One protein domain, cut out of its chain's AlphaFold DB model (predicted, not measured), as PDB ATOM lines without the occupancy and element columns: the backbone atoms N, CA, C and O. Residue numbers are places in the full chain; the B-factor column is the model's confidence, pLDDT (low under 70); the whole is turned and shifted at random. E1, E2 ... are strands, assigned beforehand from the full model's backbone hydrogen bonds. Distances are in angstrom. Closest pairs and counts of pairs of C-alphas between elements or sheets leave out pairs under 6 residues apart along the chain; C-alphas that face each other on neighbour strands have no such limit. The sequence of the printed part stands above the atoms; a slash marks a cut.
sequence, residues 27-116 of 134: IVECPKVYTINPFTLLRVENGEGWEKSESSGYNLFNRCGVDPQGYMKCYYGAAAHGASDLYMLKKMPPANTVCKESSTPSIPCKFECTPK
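What this domain is: This is residues 27 to 116 of the 134 residues of an uncharacterized protein of Nitrospiraceae bacterium (UniProt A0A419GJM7). With little regular structure, this is an elongated sandwich: antiparallel sheets E2 E5 E4 E3 and E1 E7 E6, partly face to face. The printed part has 90 residues, 33 in seven named strands, E1 to E7, all strand. It is compact, radius of gyration of the C-alphas 13.1 A, spanning 41 by 25 by 21 A.

How they stand to each other: E3, residues 64 to 66, E4, 72 to 76, and E5, 86 to 91, form a meander, each antiparallel to the one before. E2, 51 to 55, neighbours E5, completing a Greek key, first strand beside fourth; N 53 and O 88, 2.8 A, are within hydrogen-bond range. The closest C-alphas of E3 and E6, 97 to 101, are Gly 65 and Glu 101, 5.9 A.

Where its parts are: Find C-alpha 27 at (110.417, 156.476, 220.772), where E1, residues 27 to 29, begins; E7, residues 110 to 115, ends at C-alpha 115 at (120.571, 152.977, 226.020).

The domain as a whole: The printed part has no cut; link E1 to E2 is long; residues 78 to 85, for instance, have pLDDT under 70.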
ATOM      1  N   ILE A  27     111.783 156.979 220.915       88.25
ATOM      2  CA  ILE A  27     110.417 156.476 220.772       88.25
ATOM      3  C   ILE A  27     110.301 155.748 219.439       88.25
ATOM      4  O   ILE A  27     110.551 156.324 218.382       88.25
ATOM      5  N   VAL A  28     109.902 154.479 219.487       87.62
ATOM      6  CA  VAL A  28     109.623 153.670 218.299       87.62
ATOM      7  C   VAL A  28     108.128 153.402 218.233       87.62
ATOM      8  O   VAL A  28     107.558 152.813 219.147       87.62
ATOM      9  N   GLU A  29     107.484 153.815 217.147       87.81
ATOM     10  CA  GLU A  29     106.060 153.563 216.922       87.81
ATOM     11  C   GLU A  29     105.856 152.331 216.032       87.81
ATOM     12  O   GLU A  29     106.612 152.089 215.086       87.81
ATOM     13  N   CYS A  30     104.819 151.543 216.330       84.81
ATOM     14  CA  CYS A  30     104.364 150.491 215.428       84.81
ATOM     15  C   CYS A  30     103.912 151.110 214.096       84.81
ATOM     16  O   CYS A  30     103.199 152.120 214.101       84.81
ATOM     17  N   PRO A  31     104.259 150.508 212.949       84.06
ATOM     18  CA  PRO A  31     103.896 151.069 211.660       84.06
ATOM     19  C   PRO A  31     102.384 150.966 211.446       84.06
ATOM     20  O   PRO A  31     101.714 150.071 211.972       84.06
ATOM     21  N   LYS A  32     101.813 151.861 210.640       82.19
ATOM     22  CA  LYS A  32     100.413 151.696 210.246       82.19
ATOM     23  C   LYS A  32     100.297 150.560 209.244       82.19
ATOM     24  O   LYS A  32     101.144 150.386 208.370       82.19
ATOM     25  N   VAL A  33      99.232 149.786 209.382       77.56
ATOM     26  CA  VAL A  33      98.925 148.661 208.506       77.56
ATOM     27  C   VAL A  33      97.613 148.935 207.793       77.56
ATOM     28  O   VAL A  33      96.606 149.227 208.436       77.56
ATOM     29  N   TYR A  34      97.620 148.782 206.472       72.81
ATOM     30  CA  TYR A  34      96.426 148.879 205.645       72.81
ATOM     31  C   TYR A  34      95.994 147.490 205.180       72.81
ATOM     32  O   TYR A  34      96.755 146.767 204.533       72.81
ATOM     33  N   THR A  35      94.748 147.138 205.479       64.19
ATOM     34  CA  THR A  35      94.092 145.890 205.066       64.19
ATOM     35  C   THR A  35      93.082 146.188 203.960       64.19
ATOM     36  O   THR A  35      91.882 145.994 204.125       64.19
ATOM     37  N   ILE A  36      93.564 146.738 202.840       56.72
ATOM     38  CA  ILE A  36      92.733 147.295 201.751       56.72
ATOM     39  C   ILE A  36      91.854 146.219 201.070       56.72
ATOM     40  O   ILE A  36      90.960 146.546 200.300       56.72
ATOM     41  N   ASN A  37      92.063 144.932 201.355       44.00
ATOM     42  CA  ASN A  37      91.277 143.839 200.794       44.00
ATOM     43  C   ASN A  37      90.786 142.902 201.916       44.00
ATOM     44  O   ASN A  37      91.623 142.465 202.712       44.00
ATOM     45  N   PRO A  38      89.483 142.545 201.972       47.09
ATOM     46  CA  PRO A  38      88.952 141.587 202.947       47.09
ATOM     47  C   PRO A  38      89.594 140.190 202.877       47.09
ATOM     48  O   PRO A  38      89.404 139.408 203.801       47.09
ATOM     49  N   PHE A  39      90.380 139.882 201.835       47.03
ATOM     50  CA  PHE A  39      91.040 138.582 201.680       47.03
ATOM     51  C   PHE A  39      92.526 138.639 201.290       47.03
ATOM     52  O   PHE A  39      93.094 137.604 200.944       47.03
ATOM     53  N   THR A  40      93.205 139.800 201.272       53.19
ATOM     54  CA  THR A  40      94.605 139.815 200.786       53.19
ATOM     55  C   THR A  40      95.505 140.904 201.373       53.19
ATOM     56  O   THR A  40      95.277 142.096 201.204       53.19
ATOM     57  N   LEU A  41      96.595 140.408 201.971       58.97
ATOM     58  CA  LEU A  41      97.919 140.998 202.197       58.97
ATOM     59  C   LEU A  41      97.989 142.397 202.837       58.97
ATOM     60  O   LEU A  41      97.811 143.440 202.215       58.97
ATOM     61  N   LEU A  42      98.409 142.357 204.100       71.31
ATOM     62  CA  LEU A  42      98.901 143.451 204.930       71.31
ATOM     63  C   LEU A  42      99.935 144.324 204.190       71.31
ATOM     64  O   LEU A  42     101.003 143.835 203.818       71.31
ATOM     65  N   ARG A  43      99.634 145.618 204.013       76.81
ATOM     66  CA  ARG A  43     100.601 146.635 203.559       76.81
ATOM     67  C   ARG A  43     101.047 147.487 204.741       76.81
ATOM     68  O   ARG A  43     100.203 147.969 205.490       76.81
ATOM     69  N   VAL A  44     102.355 147.679 204.887       79.75
ATOM     70  CA  VAL A  44     102.968 148.429 205.993       79.75
ATOM     71  C   VAL A  44     103.351 149.826 205.509       79.75
ATOM     72  O   VAL A  44     104.109 149.953 204.550       79.75
ATOM     73  N   GLU A  45     102.849 150.869 206.168       82.19
ATOM     74  CA  GLU A  45     103.307 152.246 205.961       82.19
ATOM     75  C   GLU A  45     104.777 152.354 206.394       82.19
ATOM     76  O   GLU A  45     105.138 151.930 207.491       82.19
ATOM     77  N   ASN A  46     105.627 152.908 205.531       76.12
ATOM     78  CA  ASN A  46     107.056 153.159 205.758       76.12
ATOM     79  C   ASN A  46     107.976 151.938 205.937       76.12
ATOM     80  O   ASN A  46     109.181 152.137 205.936       76.12
ATOM     81  N   GLY A  47     107.468 150.704 206.041       70.06
ATOM     82  CA  GLY A  47     108.208 149.436 205.861       70.06
ATOM     83  C   GLY A  47     109.486 149.183 206.688       70.06
ATOM     84  O   GLY A  47     110.083 148.116 206.561       70.06
ATOM     85  N   GLU A  48     109.944 150.118 207.521       74.25
ATOM     86  CA  GLU A  48     111.335 150.125 207.966       74.25
ATOM     87  C   GLU A  48     111.573 149.265 209.214       74.25
ATOM     88  O   GLU A  48     111.177 149.592 210.341       74.25
ATOM     89  N   GLY A  49     112.314 148.173 209.009       75.06
ATOM     90  CA  GLY A  49     112.874 147.337 210.069       75.06
ATOM     91  C   GLY A  49     111.882 146.394 210.753       75.06
ATOM     92  O   GLY A  49     112.187 145.926 211.844       75.06
ATOM     93  N   TRP A  50     110.718 146.118 210.155       85.94
ATOM     94  CA  TRP A  50     109.697 145.226 210.718       85.94
ATOM     95  C   TRP A  50     109.557 143.934 209.906       85.94
ATOM     96  O   TRP A  50     109.399 143.968 208.689       85.94
ATOM     97  N   GLU A  51     109.562 142.791 210.588       85.50
ATOM     98  CA  GLU A  51     109.375 141.461 210.003       85.50
ATOM     99  C   GLU A  51     107.963 140.943 210.292       85.50
ATOM    100  O   GLU A  51     107.514 140.946 211.441       85.50
ATOM    101  N   LYS A  52     107.270 140.470 209.251       80.44
ATOM    102  CA  LYS A  52     105.947 139.849 209.364       80.44
ATOM    103  C   LYS A  52     106.069 138.393 209.814       80.44
ATOM    104  O   LYS A  52     106.824 137.626 209.230       80.44
ATOM    105  N   SER A  53     105.245 138.000 210.777       76.50
ATOM    106  CA  SER A  53     105.053 136.620 211.222       76.50
ATOM    107  C   SER A  53     103.569 136.339 211.436       76.50
ATOM    108  O   SER A  53     102.794 137.236 211.778       76.50
ATOM    109  N   GLU A  54     103.174 135.082 211.269       74.25
ATOM    110  CA  GLU A  54     101.869 134.601 211.724       74.25
ATOM    111  C   GLU A  54     101.848 134.538 213.256       74.25
ATOM    112  O   GLU A  54     102.890 134.356 213.899       74.25
ATOM    113  N   SER A  55     100.673 134.742 213.849       70.00
ATOM    114  CA  SER A  55     100.456 134.618 215.286       70.00
ATOM    115  C   SER A  55      99.202 133.800 215.554       70.00
ATOM    116  O   SER A  55      98.220 133.891 214.821       70.00
ATOM    117  N   SER A  56      99.224 132.993 216.613       63.38
ATOM    118  CA  SER A  56      98.058 132.211 217.005       63.38
ATOM    119  C   SER A  56      96.973 133.113 217.599       63.38
ATOM    120  O   SER A  56      97.260 134.068 218.327       63.38
ATOM    121  N   GLY A  57      95.710 132.761 217.350       57.38
ATOM    122  CA  GLY A  57      94.523 133.456 217.860       57.38
ATOM    123  C   GLY A  57      94.360 133.459 219.388       57.38
ATOM    124  O   GLY A  57      93.310 133.847 219.874       57.38
ATOM    125  N   TYR A  58      95.360 133.038 220.168       56.34
ATOM    126  CA  TYR A  58      95.362 133.173 221.630       56.34
ATOM    127  C   TYR A  58      95.847 134.559 222.096       56.34
ATOM    128  O   TYR A  58      95.584 134.949 223.231       56.34
ATOM    129  N   ASN A  59      96.492 135.348 221.225       56.59
ATOM    130  CA  ASN A  59      97.028 136.681 221.547       56.59
ATOM    131  C   ASN A  59      95.999 137.822 221.389       56.59
ATOM    132  O   ASN A  59      96.351 138.940 221.026       56.59
ATOM    133  N   LEU A  60      94.718 137.558 221.661       54.22
ATOM    134  CA  LEU A  60      93.595 138.454 221.329       54.22
ATOM    135  C   LEU A  60      93.539 139.766 222.130       54.22
ATOM    136  O   LEU A  60      92.790 140.668 221.762       54.22
ATOM    137  N   PHE A  61      94.314 139.893 223.209       57.75
ATOM    138  CA  PHE A  61      94.188 141.016 224.145       57.75
ATOM    139  C   PHE A  61      95.359 142.009 224.104       57.75
ATOM    140  O   PHE A  61      95.198 143.143 224.549       57.75
ATOM    141  N   ASN A  62      96.503 141.633 223.518       64.06
ATOM    142  CA  ASN A  62      97.701 142.474 223.485       64.06
ATOM    143  C   ASN A  62      97.953 143.006 222.075       64.06
ATOM    144  O   ASN A  62      98.205 142.240 221.149       64.06
ATOM    145  N   ARG A  63      97.911 144.333 221.913       75.25
ATOM    146  CA  ARG A  63      98.187 145.000 220.628       75.25
ATOM    147  C   ARG A  63      99.680 145.215 220.381       75.25
ATOM    148  O   ARG A  63     100.101 145.299 219.230       75.25
ATOM    149  N   CYS A  64     100.488 145.241 221.435       82.62
ATOM    150  CA  CYS A  64     101.940 145.282 221.361       82.62
ATOM    151  C   CYS A  64     102.580 144.628 222.590       82.62
ATOM    152  O   CYS A  64     101.888 144.248 223.530       82.62
ATOM    153  N   GLY A  65     103.896 144.428 222.537       85.62
ATOM    154  CA  GLY A  65     104.694 143.976 223.672       85.62
ATOM    155  C   GLY A  65     106.160 143.777 223.297       85.62
ATOM    156  O   GLY A  65     106.520 143.818 222.120       85.62
ATOM    157  N   VAL A  66     107.014 143.557 224.295       86.44
ATOM    158  CA  VAL A  66     108.417 143.161 224.095       86.44
ATOM    159  C   VAL A  66     108.565 141.703 224.499       86.44
ATOM    160  O   VAL A  66     108.106 141.306 225.569       86.44
ATOM    161  N   ASP A  67     109.153 140.886 223.632       85.69
ATOM    162  CA  ASP A  67     109.290 139.458 223.899       85.69
ATOM    163  C   ASP A  67     110.506 139.119 224.773       85.69
ATOM    164  O   ASP A  67     111.362 139.974 225.008       85.69
ATOM    165  N   PRO A  68     110.627 137.864 225.250       83.88
ATOM    166  CA  PRO A  68     111.767 137.455 226.070       83.88
ATOM    167  C   PRO A  68     113.130 137.595 225.377       83.88
ATOM    168  O   PRO A  68     114.154 137.648 226.051       83.88
ATOM    169  N   GLN A  69     113.159 137.647 224.042       84.81
ATOM    170  CA  GLN A  69     114.370 137.853 223.249       84.81
ATOM    171  C   GLN A  69     114.677 139.349 223.030       84.81
ATOM    172  O   GLN A  69     115.725 139.684 222.480       84.81
ATOM    173  N   GLY A  70     113.806 140.251 223.493       86.00
ATOM    174  CA  GLY A  70     113.951 141.702 223.403       86.00
ATOM    175  C   GLY A  70     113.362 142.329 222.138       86.00
ATOM    176  O   GLY A  70     113.557 143.524 221.926       86.00
ATOM    177  N   TYR A  71     112.650 141.569 221.302       88.69
ATOM    178  CA  TYR A  71     112.004 142.101 220.100       88.69
ATOM    179  C   TYR A  71     110.756 142.895 220.463       88.69
ATOM    180  O   TYR A  71     109.908 142.428 221.225       88.69
ATOM    181  N   MET A  72     110.600 144.058 219.835       90.00
ATOM    182  CA  MET A  72     109.349 144.816 219.846       90.00
ATOM    183  C   MET A  72     108.349 144.119 218.923       90.00
ATOM    184  O   MET A  72     108.685 143.828 217.776       90.00
ATOM    185  N   LYS A  73     107.137 143.843 219.407       88.06
ATOM    186  CA  LYS A  73     106.070 143.139 218.681       88.06
ATOM    187  C   LYS A  73     104.813 143.994 218.601       88.06
ATOM    188  O   LYS A  73     104.368 144.513 219.618       88.06
ATOM    189  N   CYS A  74     104.223 144.079 217.416       84.62
ATOM    190  CA  CYS A  74     102.952 144.747 217.138       84.62
ATOM    191  C   CYS A  74     101.984 143.720 216.541       84.62
ATOM    192  O   CYS A  74     102.299 143.111 215.517       84.62
ATOM    193  N   TYR A  75     100.824 143.522 217.157       81.06
ATOM    194  CA  TYR A  75      99.809 142.569 216.710       81.06
ATOM    195  C   TYR A  75      98.673 143.299 215.983       81.06
ATOM    196  O   TYR A  75      98.116 144.276 216.488       81.06
ATOM    197  N   TYR A  76      98.310 142.804 214.800       77.69
ATOM    198  CA  TYR A  76      97.250 143.331 213.944       77.69
ATOM    199  C   TYR A  76      96.237 142.230 213.643       77.69
ATOM    200  O   TYR A  76      96.594 141.162 213.153       77.69
ATOM    201  N   GLY A  77      94.965 142.513 213.895       71.12
ATOM    202  CA  GLY A  77      93.860 141.614 213.589       71.12
ATOM    203  C   GLY A  77      92.527 142.202 214.030       71.12
ATOM    204  O   GLY A  77      92.480 143.261 214.667       71.12
ATOM    205  N   ALA A  78      91.433 141.543 213.648       57.50
ATOM    206  CA  ALA A  78      90.097 142.008 213.987       57.50
ATOM    207  C   ALA A  78      89.898 141.977 215.510       57.50
ATOM    208  O   ALA A  78      90.143 140.967 216.159       57.50
ATOM    209  N   ALA A  79      89.391 143.075 216.073       50.56
ATOM    210  CA  ALA A  79      89.015 143.171 217.486       50.56
ATOM    211  C   ALA A  79      87.770 142.326 217.847       50.56
ATOM    212  O   ALA A  79      87.214 142.477 218.931       50.56
ATOM    213  N   ALA A  80      87.307 141.472 216.930       48.84
ATOM    214  CA  ALA A  80      86.157 140.608 217.115       48.84
ATOM    215  C   ALA A  80      86.626 139.213 217.538       48.84
ATOM    216  O   ALA A  80      87.475 138.600 216.887       48.84
ATOM    217  N   HIS A  81      86.060 138.721 218.640       43.75
ATOM    218  CA  HIS A  81      86.255 137.361 219.127       43.75
ATOM    219  C   HIS A  81      86.113 136.342 217.984       43.75
ATOM    220  O   HIS A  81      85.097 136.323 217.294       43.75
ATOM    221  N   GLY A  82      87.125 135.491 217.798       47.00
ATOM    222  CA  GLY A  82      87.065 134.369 216.854       47.00
ATOM    223  C   GLY A  82      87.695 134.598 215.478       47.00
ATOM    224  O   GLY A  82      87.625 133.696 214.649       47.00
ATOM    225  N   ALA A  83      88.341 135.739 215.219       51.69
ATOM    226  CA  ALA A  83      89.172 135.882 214.023       51.69
ATOM    227  C   ALA A  83      90.490 135.100 214.184       51.69
ATOM    228  O   ALA A  83      91.274 135.364 215.096       51.69
ATOM    229  N   SER A  84      90.721 134.132 213.296       52.41
ATOM    230  CA  SER A  84      91.899 133.253 213.276       52.41
ATOM    231  C   SER A  84      93.187 133.943 212.819       52.41
ATOM    232  O   SER A  84      94.276 133.448 213.103       52.41
ATOM    233  N   ASP A  85      93.073 135.093 212.153       59.69
ATOM    234  CA  ASP A  85      94.177 135.680 211.395       59.69
ATOM    235  C   ASP A  85      94.762 136.887 212.141       59.69
ATOM    236  O   ASP A  85      94.503 138.050 211.813       59.69
ATOM    237  N   LEU A  86      95.548 136.607 213.184       70.44
ATOM    238  CA  LEU A  86      96.407 137.603 213.821       70.44
ATOM    239  C   LEU A  86      97.757 137.648 213.100       70.44
ATOM    240  O   LEU A  86      98.469 136.649 212.989       70.44
ATOM    241  N   TYR A  87      98.150 138.838 212.663       77.06
ATOM    242  CA  TYR A  87      99.476 139.097 212.117       77.06
ATOM    243  C   TYR A  87     100.331 139.808 213.151       77.06
ATOM    244  O   TYR A  87      99.881 140.736 213.818       77.06
ATOM    245  N   MET A  88     101.589 139.408 213.255       83.00
ATOM    246  CA  MET A  88     102.565 140.054 214.118       83.00
ATOM    247  C   MET A  88     103.640 140.711 213.259       83.00
ATOM    248  O   MET A  88     104.202 140.079 212.366       83.00
ATOM    249  N   LEU A  89     103.956 141.968 213.553       86.56
ATOM    250  CA  LEU A  89     105.187 142.608 213.111       86.56
ATOM    251  C   LEU A  89     106.176 142.591 214.272       86.56
ATOM    252  O   LEU A  89     105.829 143.024 215.369       86.56
ATOM    253  N   LYS A  90     107.394 142.097 214.050       88.50
ATOM    254  CA  LYS A  90     108.477 142.121 215.043       88.50
ATOM    255  C   LYS A  90     109.660 142.948 214.540       88.50
ATOM    256  O   LYS A  90     109.961 142.926 213.350       88.50
ATOM    257  N   LYS A  91     110.341 143.661 215.433       89.88
ATOM    258  CA  LYS A  91     111.521 144.481 215.122       89.88
ATOM    259  C   LYS A  91     112.556 144.367 216.230       89.88
ATOM    260  O   LYS A  91     112.209 144.368 217.412       89.88
ATOM    261  N   MET A  92     113.826 144.284 215.839       89.12
ATOM    262  CA  MET A  92     114.930 144.393 216.789       89.12
ATOM    263  C   MET A  92     114.983 145.809 217.373       89.12
ATOM    264  O   MET A  92     114.799 146.780 216.634       89.12
ATOM    265  N   PRO A  93     115.262 145.946 218.677       87.75
ATOM    266  CA  PRO A  93     115.489 147.251 219.271       87.75
ATOM    267  C   PRO A  93     116.701 147.923 218.598       87.75
ATOM    268  O   PRO A  93     117.609 147.224 218.131       87.75
ATOM    269  N   PRO A  94     116.751 149.265 218.547       86.06
ATOM    270  CA  PRO A  94     117.937 149.988 218.100       86.06
ATOM    271  C   PRO A  94     119.212 149.507 218.812       86.06
ATOM    272  O   PRO A  94     119.166 149.034 219.956       86.06
ATOM    273  N   ALA A  95     120.361 149.629 218.144       84.81
ATOM    274  CA  ALA A  95     121.633 149.129 218.660       84.81
ATOM    275  C   ALA A  95     121.911 149.639 220.084       84.81
ATOM    276  O   ALA A  95     121.750 150.819 220.378       84.81
ATOM    277  N   ASN A  96     122.343 148.734 220.967       83.94
ATOM    278  CA  ASN A  96     122.641 149.028 222.370       83.94
ATOM    279  C   ASN A  96     121.485 149.661 223.159       83.94
ATOM    280  O   ASN A  96     121.748 150.371 224.123       83.94
ATOM    281  N   THR A  97     120.225 149.385 222.816       86.75
ATOM    282  CA  THR A  97     119.068 149.844 223.603       86.75
ATOM    283  C   THR A  97     118.303 148.694 224.259       86.75
ATOM    284  O   THR A  97     118.456 147.522 223.900       86.75
ATOM    285  N   VAL A  98     117.505 149.029 225.270       88.00
ATOM    286  CA  VAL A  98     116.446 148.192 225.839       88.00
ATOM    287  C   VAL A  98     115.140 148.941 225.658       88.00
ATOM    288  O   VAL A  98     115.006 150.067 226.139       88.00
ATOM    289  N   CYS A  99     114.188 148.309 224.982       88.88
ATOM    290  CA  CYS A  99     112.875 148.884 224.745       88.88
ATOM    291  C   CYS A  99     111.850 148.322 225.725       88.88
ATOM    292  O   CYS A  99     111.903 147.147 226.093       88.88
ATOM    293  N   LYS A 100     110.912 149.170 226.137       89.00
ATOM    294  CA  LYS A 100     109.724 148.799 226.906       89.00
ATOM    295  C   LYS A 100     108.498 149.385 226.227       89.00
ATOM    296  O   LYS A 100     108.583 150.419 225.574       89.00
ATOM    297  N   GLU A 101     107.365 148.712 226.359       84.50
ATOM    298  CA  GLU A 101     106.090 149.260 225.905       84.50
ATOM    299  C   GLU A 101     105.739 150.502 226.739       84.50
ATOM    300  O   GLU A 101     105.781 150.455 227.967       84.50
ATOM    301  N   SER A 102     105.428 151.606 226.062       78.25
ATOM    302  CA  SER A 102     105.071 152.896 226.673       78.25
ATOM    303  C   SER A 102     103.549 153.090 226.753       78.25
ATOM    304  O   SER A 102     103.047 153.844 227.585       78.25
ATOM    305  N   SER A 103     102.781 152.373 225.924       63.88
ATOM    306  CA  SER A 103     101.341 152.587 225.765       63.88
ATOM    307  C   SER A 103     100.534 151.283 225.803       63.88
ATOM    308  O   SER A 103     100.203 150.715 224.763       63.88
ATOM    309  N   THR A 104     100.151 150.843 226.997       56.78
ATOM    310  CA  THR A 104      99.183 149.751 227.195       56.78
ATOM    311  C   THR A 104      97.756 150.330 227.248       56.78
ATOM    312  O   THR A 104      97.516 151.196 228.089       56.78
ATOM    313  N   PRO A 105      96.748 149.893 226.460       55.81
ATOM    314  CA  PRO A 105      96.745 149.209 225.171       55.81
ATOM    315  C   PRO A 105      96.113 150.133 224.097       55.81
ATOM    316  O   PRO A 105      94.950 149.957 223.719       55.81
ATOM    317  N   SER A 106      96.824 151.160 223.623       55.31
ATOM    318  CA  SER A 106      96.295 152.110 222.628       55.31
ATOM    319  C   SER A 106      97.019 152.003 221.283       55.31
ATOM    320  O   SER A 106      98.203 151.691 221.210       55.31
ATOM    321  N   ILE A 107      96.278 152.223 220.189       59.81
ATOM    322  CA  ILE A 107      96.848 152.388 218.846       59.81
ATOM    323  C   ILE A 107      97.024 153.897 218.604       59.81
ATOM    324  O   ILE A 107      96.052 154.632 218.790       59.81
ATOM    325  N   PRO A 108      98.200 154.365 218.148       69.19
ATOM    326  CA  PRO A 108      99.377 153.574 217.785       69.19
ATOM    327  C   PRO A 108     100.193 153.134 219.009       69.19
ATOM    328  O   PRO A 108     100.473 153.931 219.898       69.19
ATOM    329  N   CYS A 109     100.609 151.868 219.005       79.12
ATOM    330  CA  CYS A 109     101.515 151.310 220.002       79.12
ATOM    331  C   CYS A 109     102.892 151.986 219.932       79.12
ATOM    332  O   CYS A 109     103.447 152.139 218.837       79.12
ATOM    333  N   LYS A 110     103.454 152.342 221.093       86.88
ATOM    334  CA  LYS A 110     104.768 152.987 221.216       86.88
ATOM    335  C   LYS A 110     105.693 152.224 222.155       86.88
ATOM    336  O   LYS A 110     105.266 151.699 223.185       86.88
ATOM    337  N   PHE A 111     106.974 152.229 221.818       88.25
ATOM    338  CA  PHE A 111     108.050 151.676 222.625       88.25
ATOM    339  C   PHE A 111     109.031 152.774 223.012       88.25
ATOM    340  O   PHE A 111     109.462 153.555 222.167       88.25
ATOM    341  N   GLU A 112     109.409 152.796 224.282       90.31
ATOM    342  CA  GLU A 112     110.477 153.634 224.812       90.31
ATOM    343  C   GLU A 112     111.761 152.817 224.882       90.31
ATOM    344  O   GLU A 112     111.860 151.860 225.654       90.31
ATOM    345  N   CYS A 113     112.742 153.188 224.065       88.81
ATOM    346  CA  CYS A 113     114.041 152.538 223.982       88.81
ATOM    347  C   CYS A 113     115.099 153.396 224.668       88.81
ATOM    348  O   CYS A 113     115.374 154.517 224.247       88.81
ATOM    349  N   THR A 114     115.716 152.853 225.715       88.69
ATOM    350  CA  THR A 114     116.784 153.523 226.468       88.69
ATOM    351  C   THR A 114     118.124 152.833 226.210       88.69
ATOM    352  O   THR A 114     118.156 151.604 226.096       88.69
ATOM    353  N   PRO A 115     119.242 153.571 226.102       85.56
ATOM    354  CA  PRO A 115     120.571 152.977 226.020       85.56
ATOM    355  C   PRO A 115     120.819 151.969 227.149       85.56
ATOM    356  O   PRO A 115     120.579 152.254 228.323       85.56
ATOM    357  N   LYS A 116     121.350 150.793 226.802       80.44
ATOM    358  CA  LYS A 116     121.913 149.844 227.763       80.44
ATOM    359  C   LYS A 116     123.033 150.575 228.486       80.44
ATOM    360  O   LYS A 116     124.105 150.776 227.918       80.44
TER     361      LYS A 116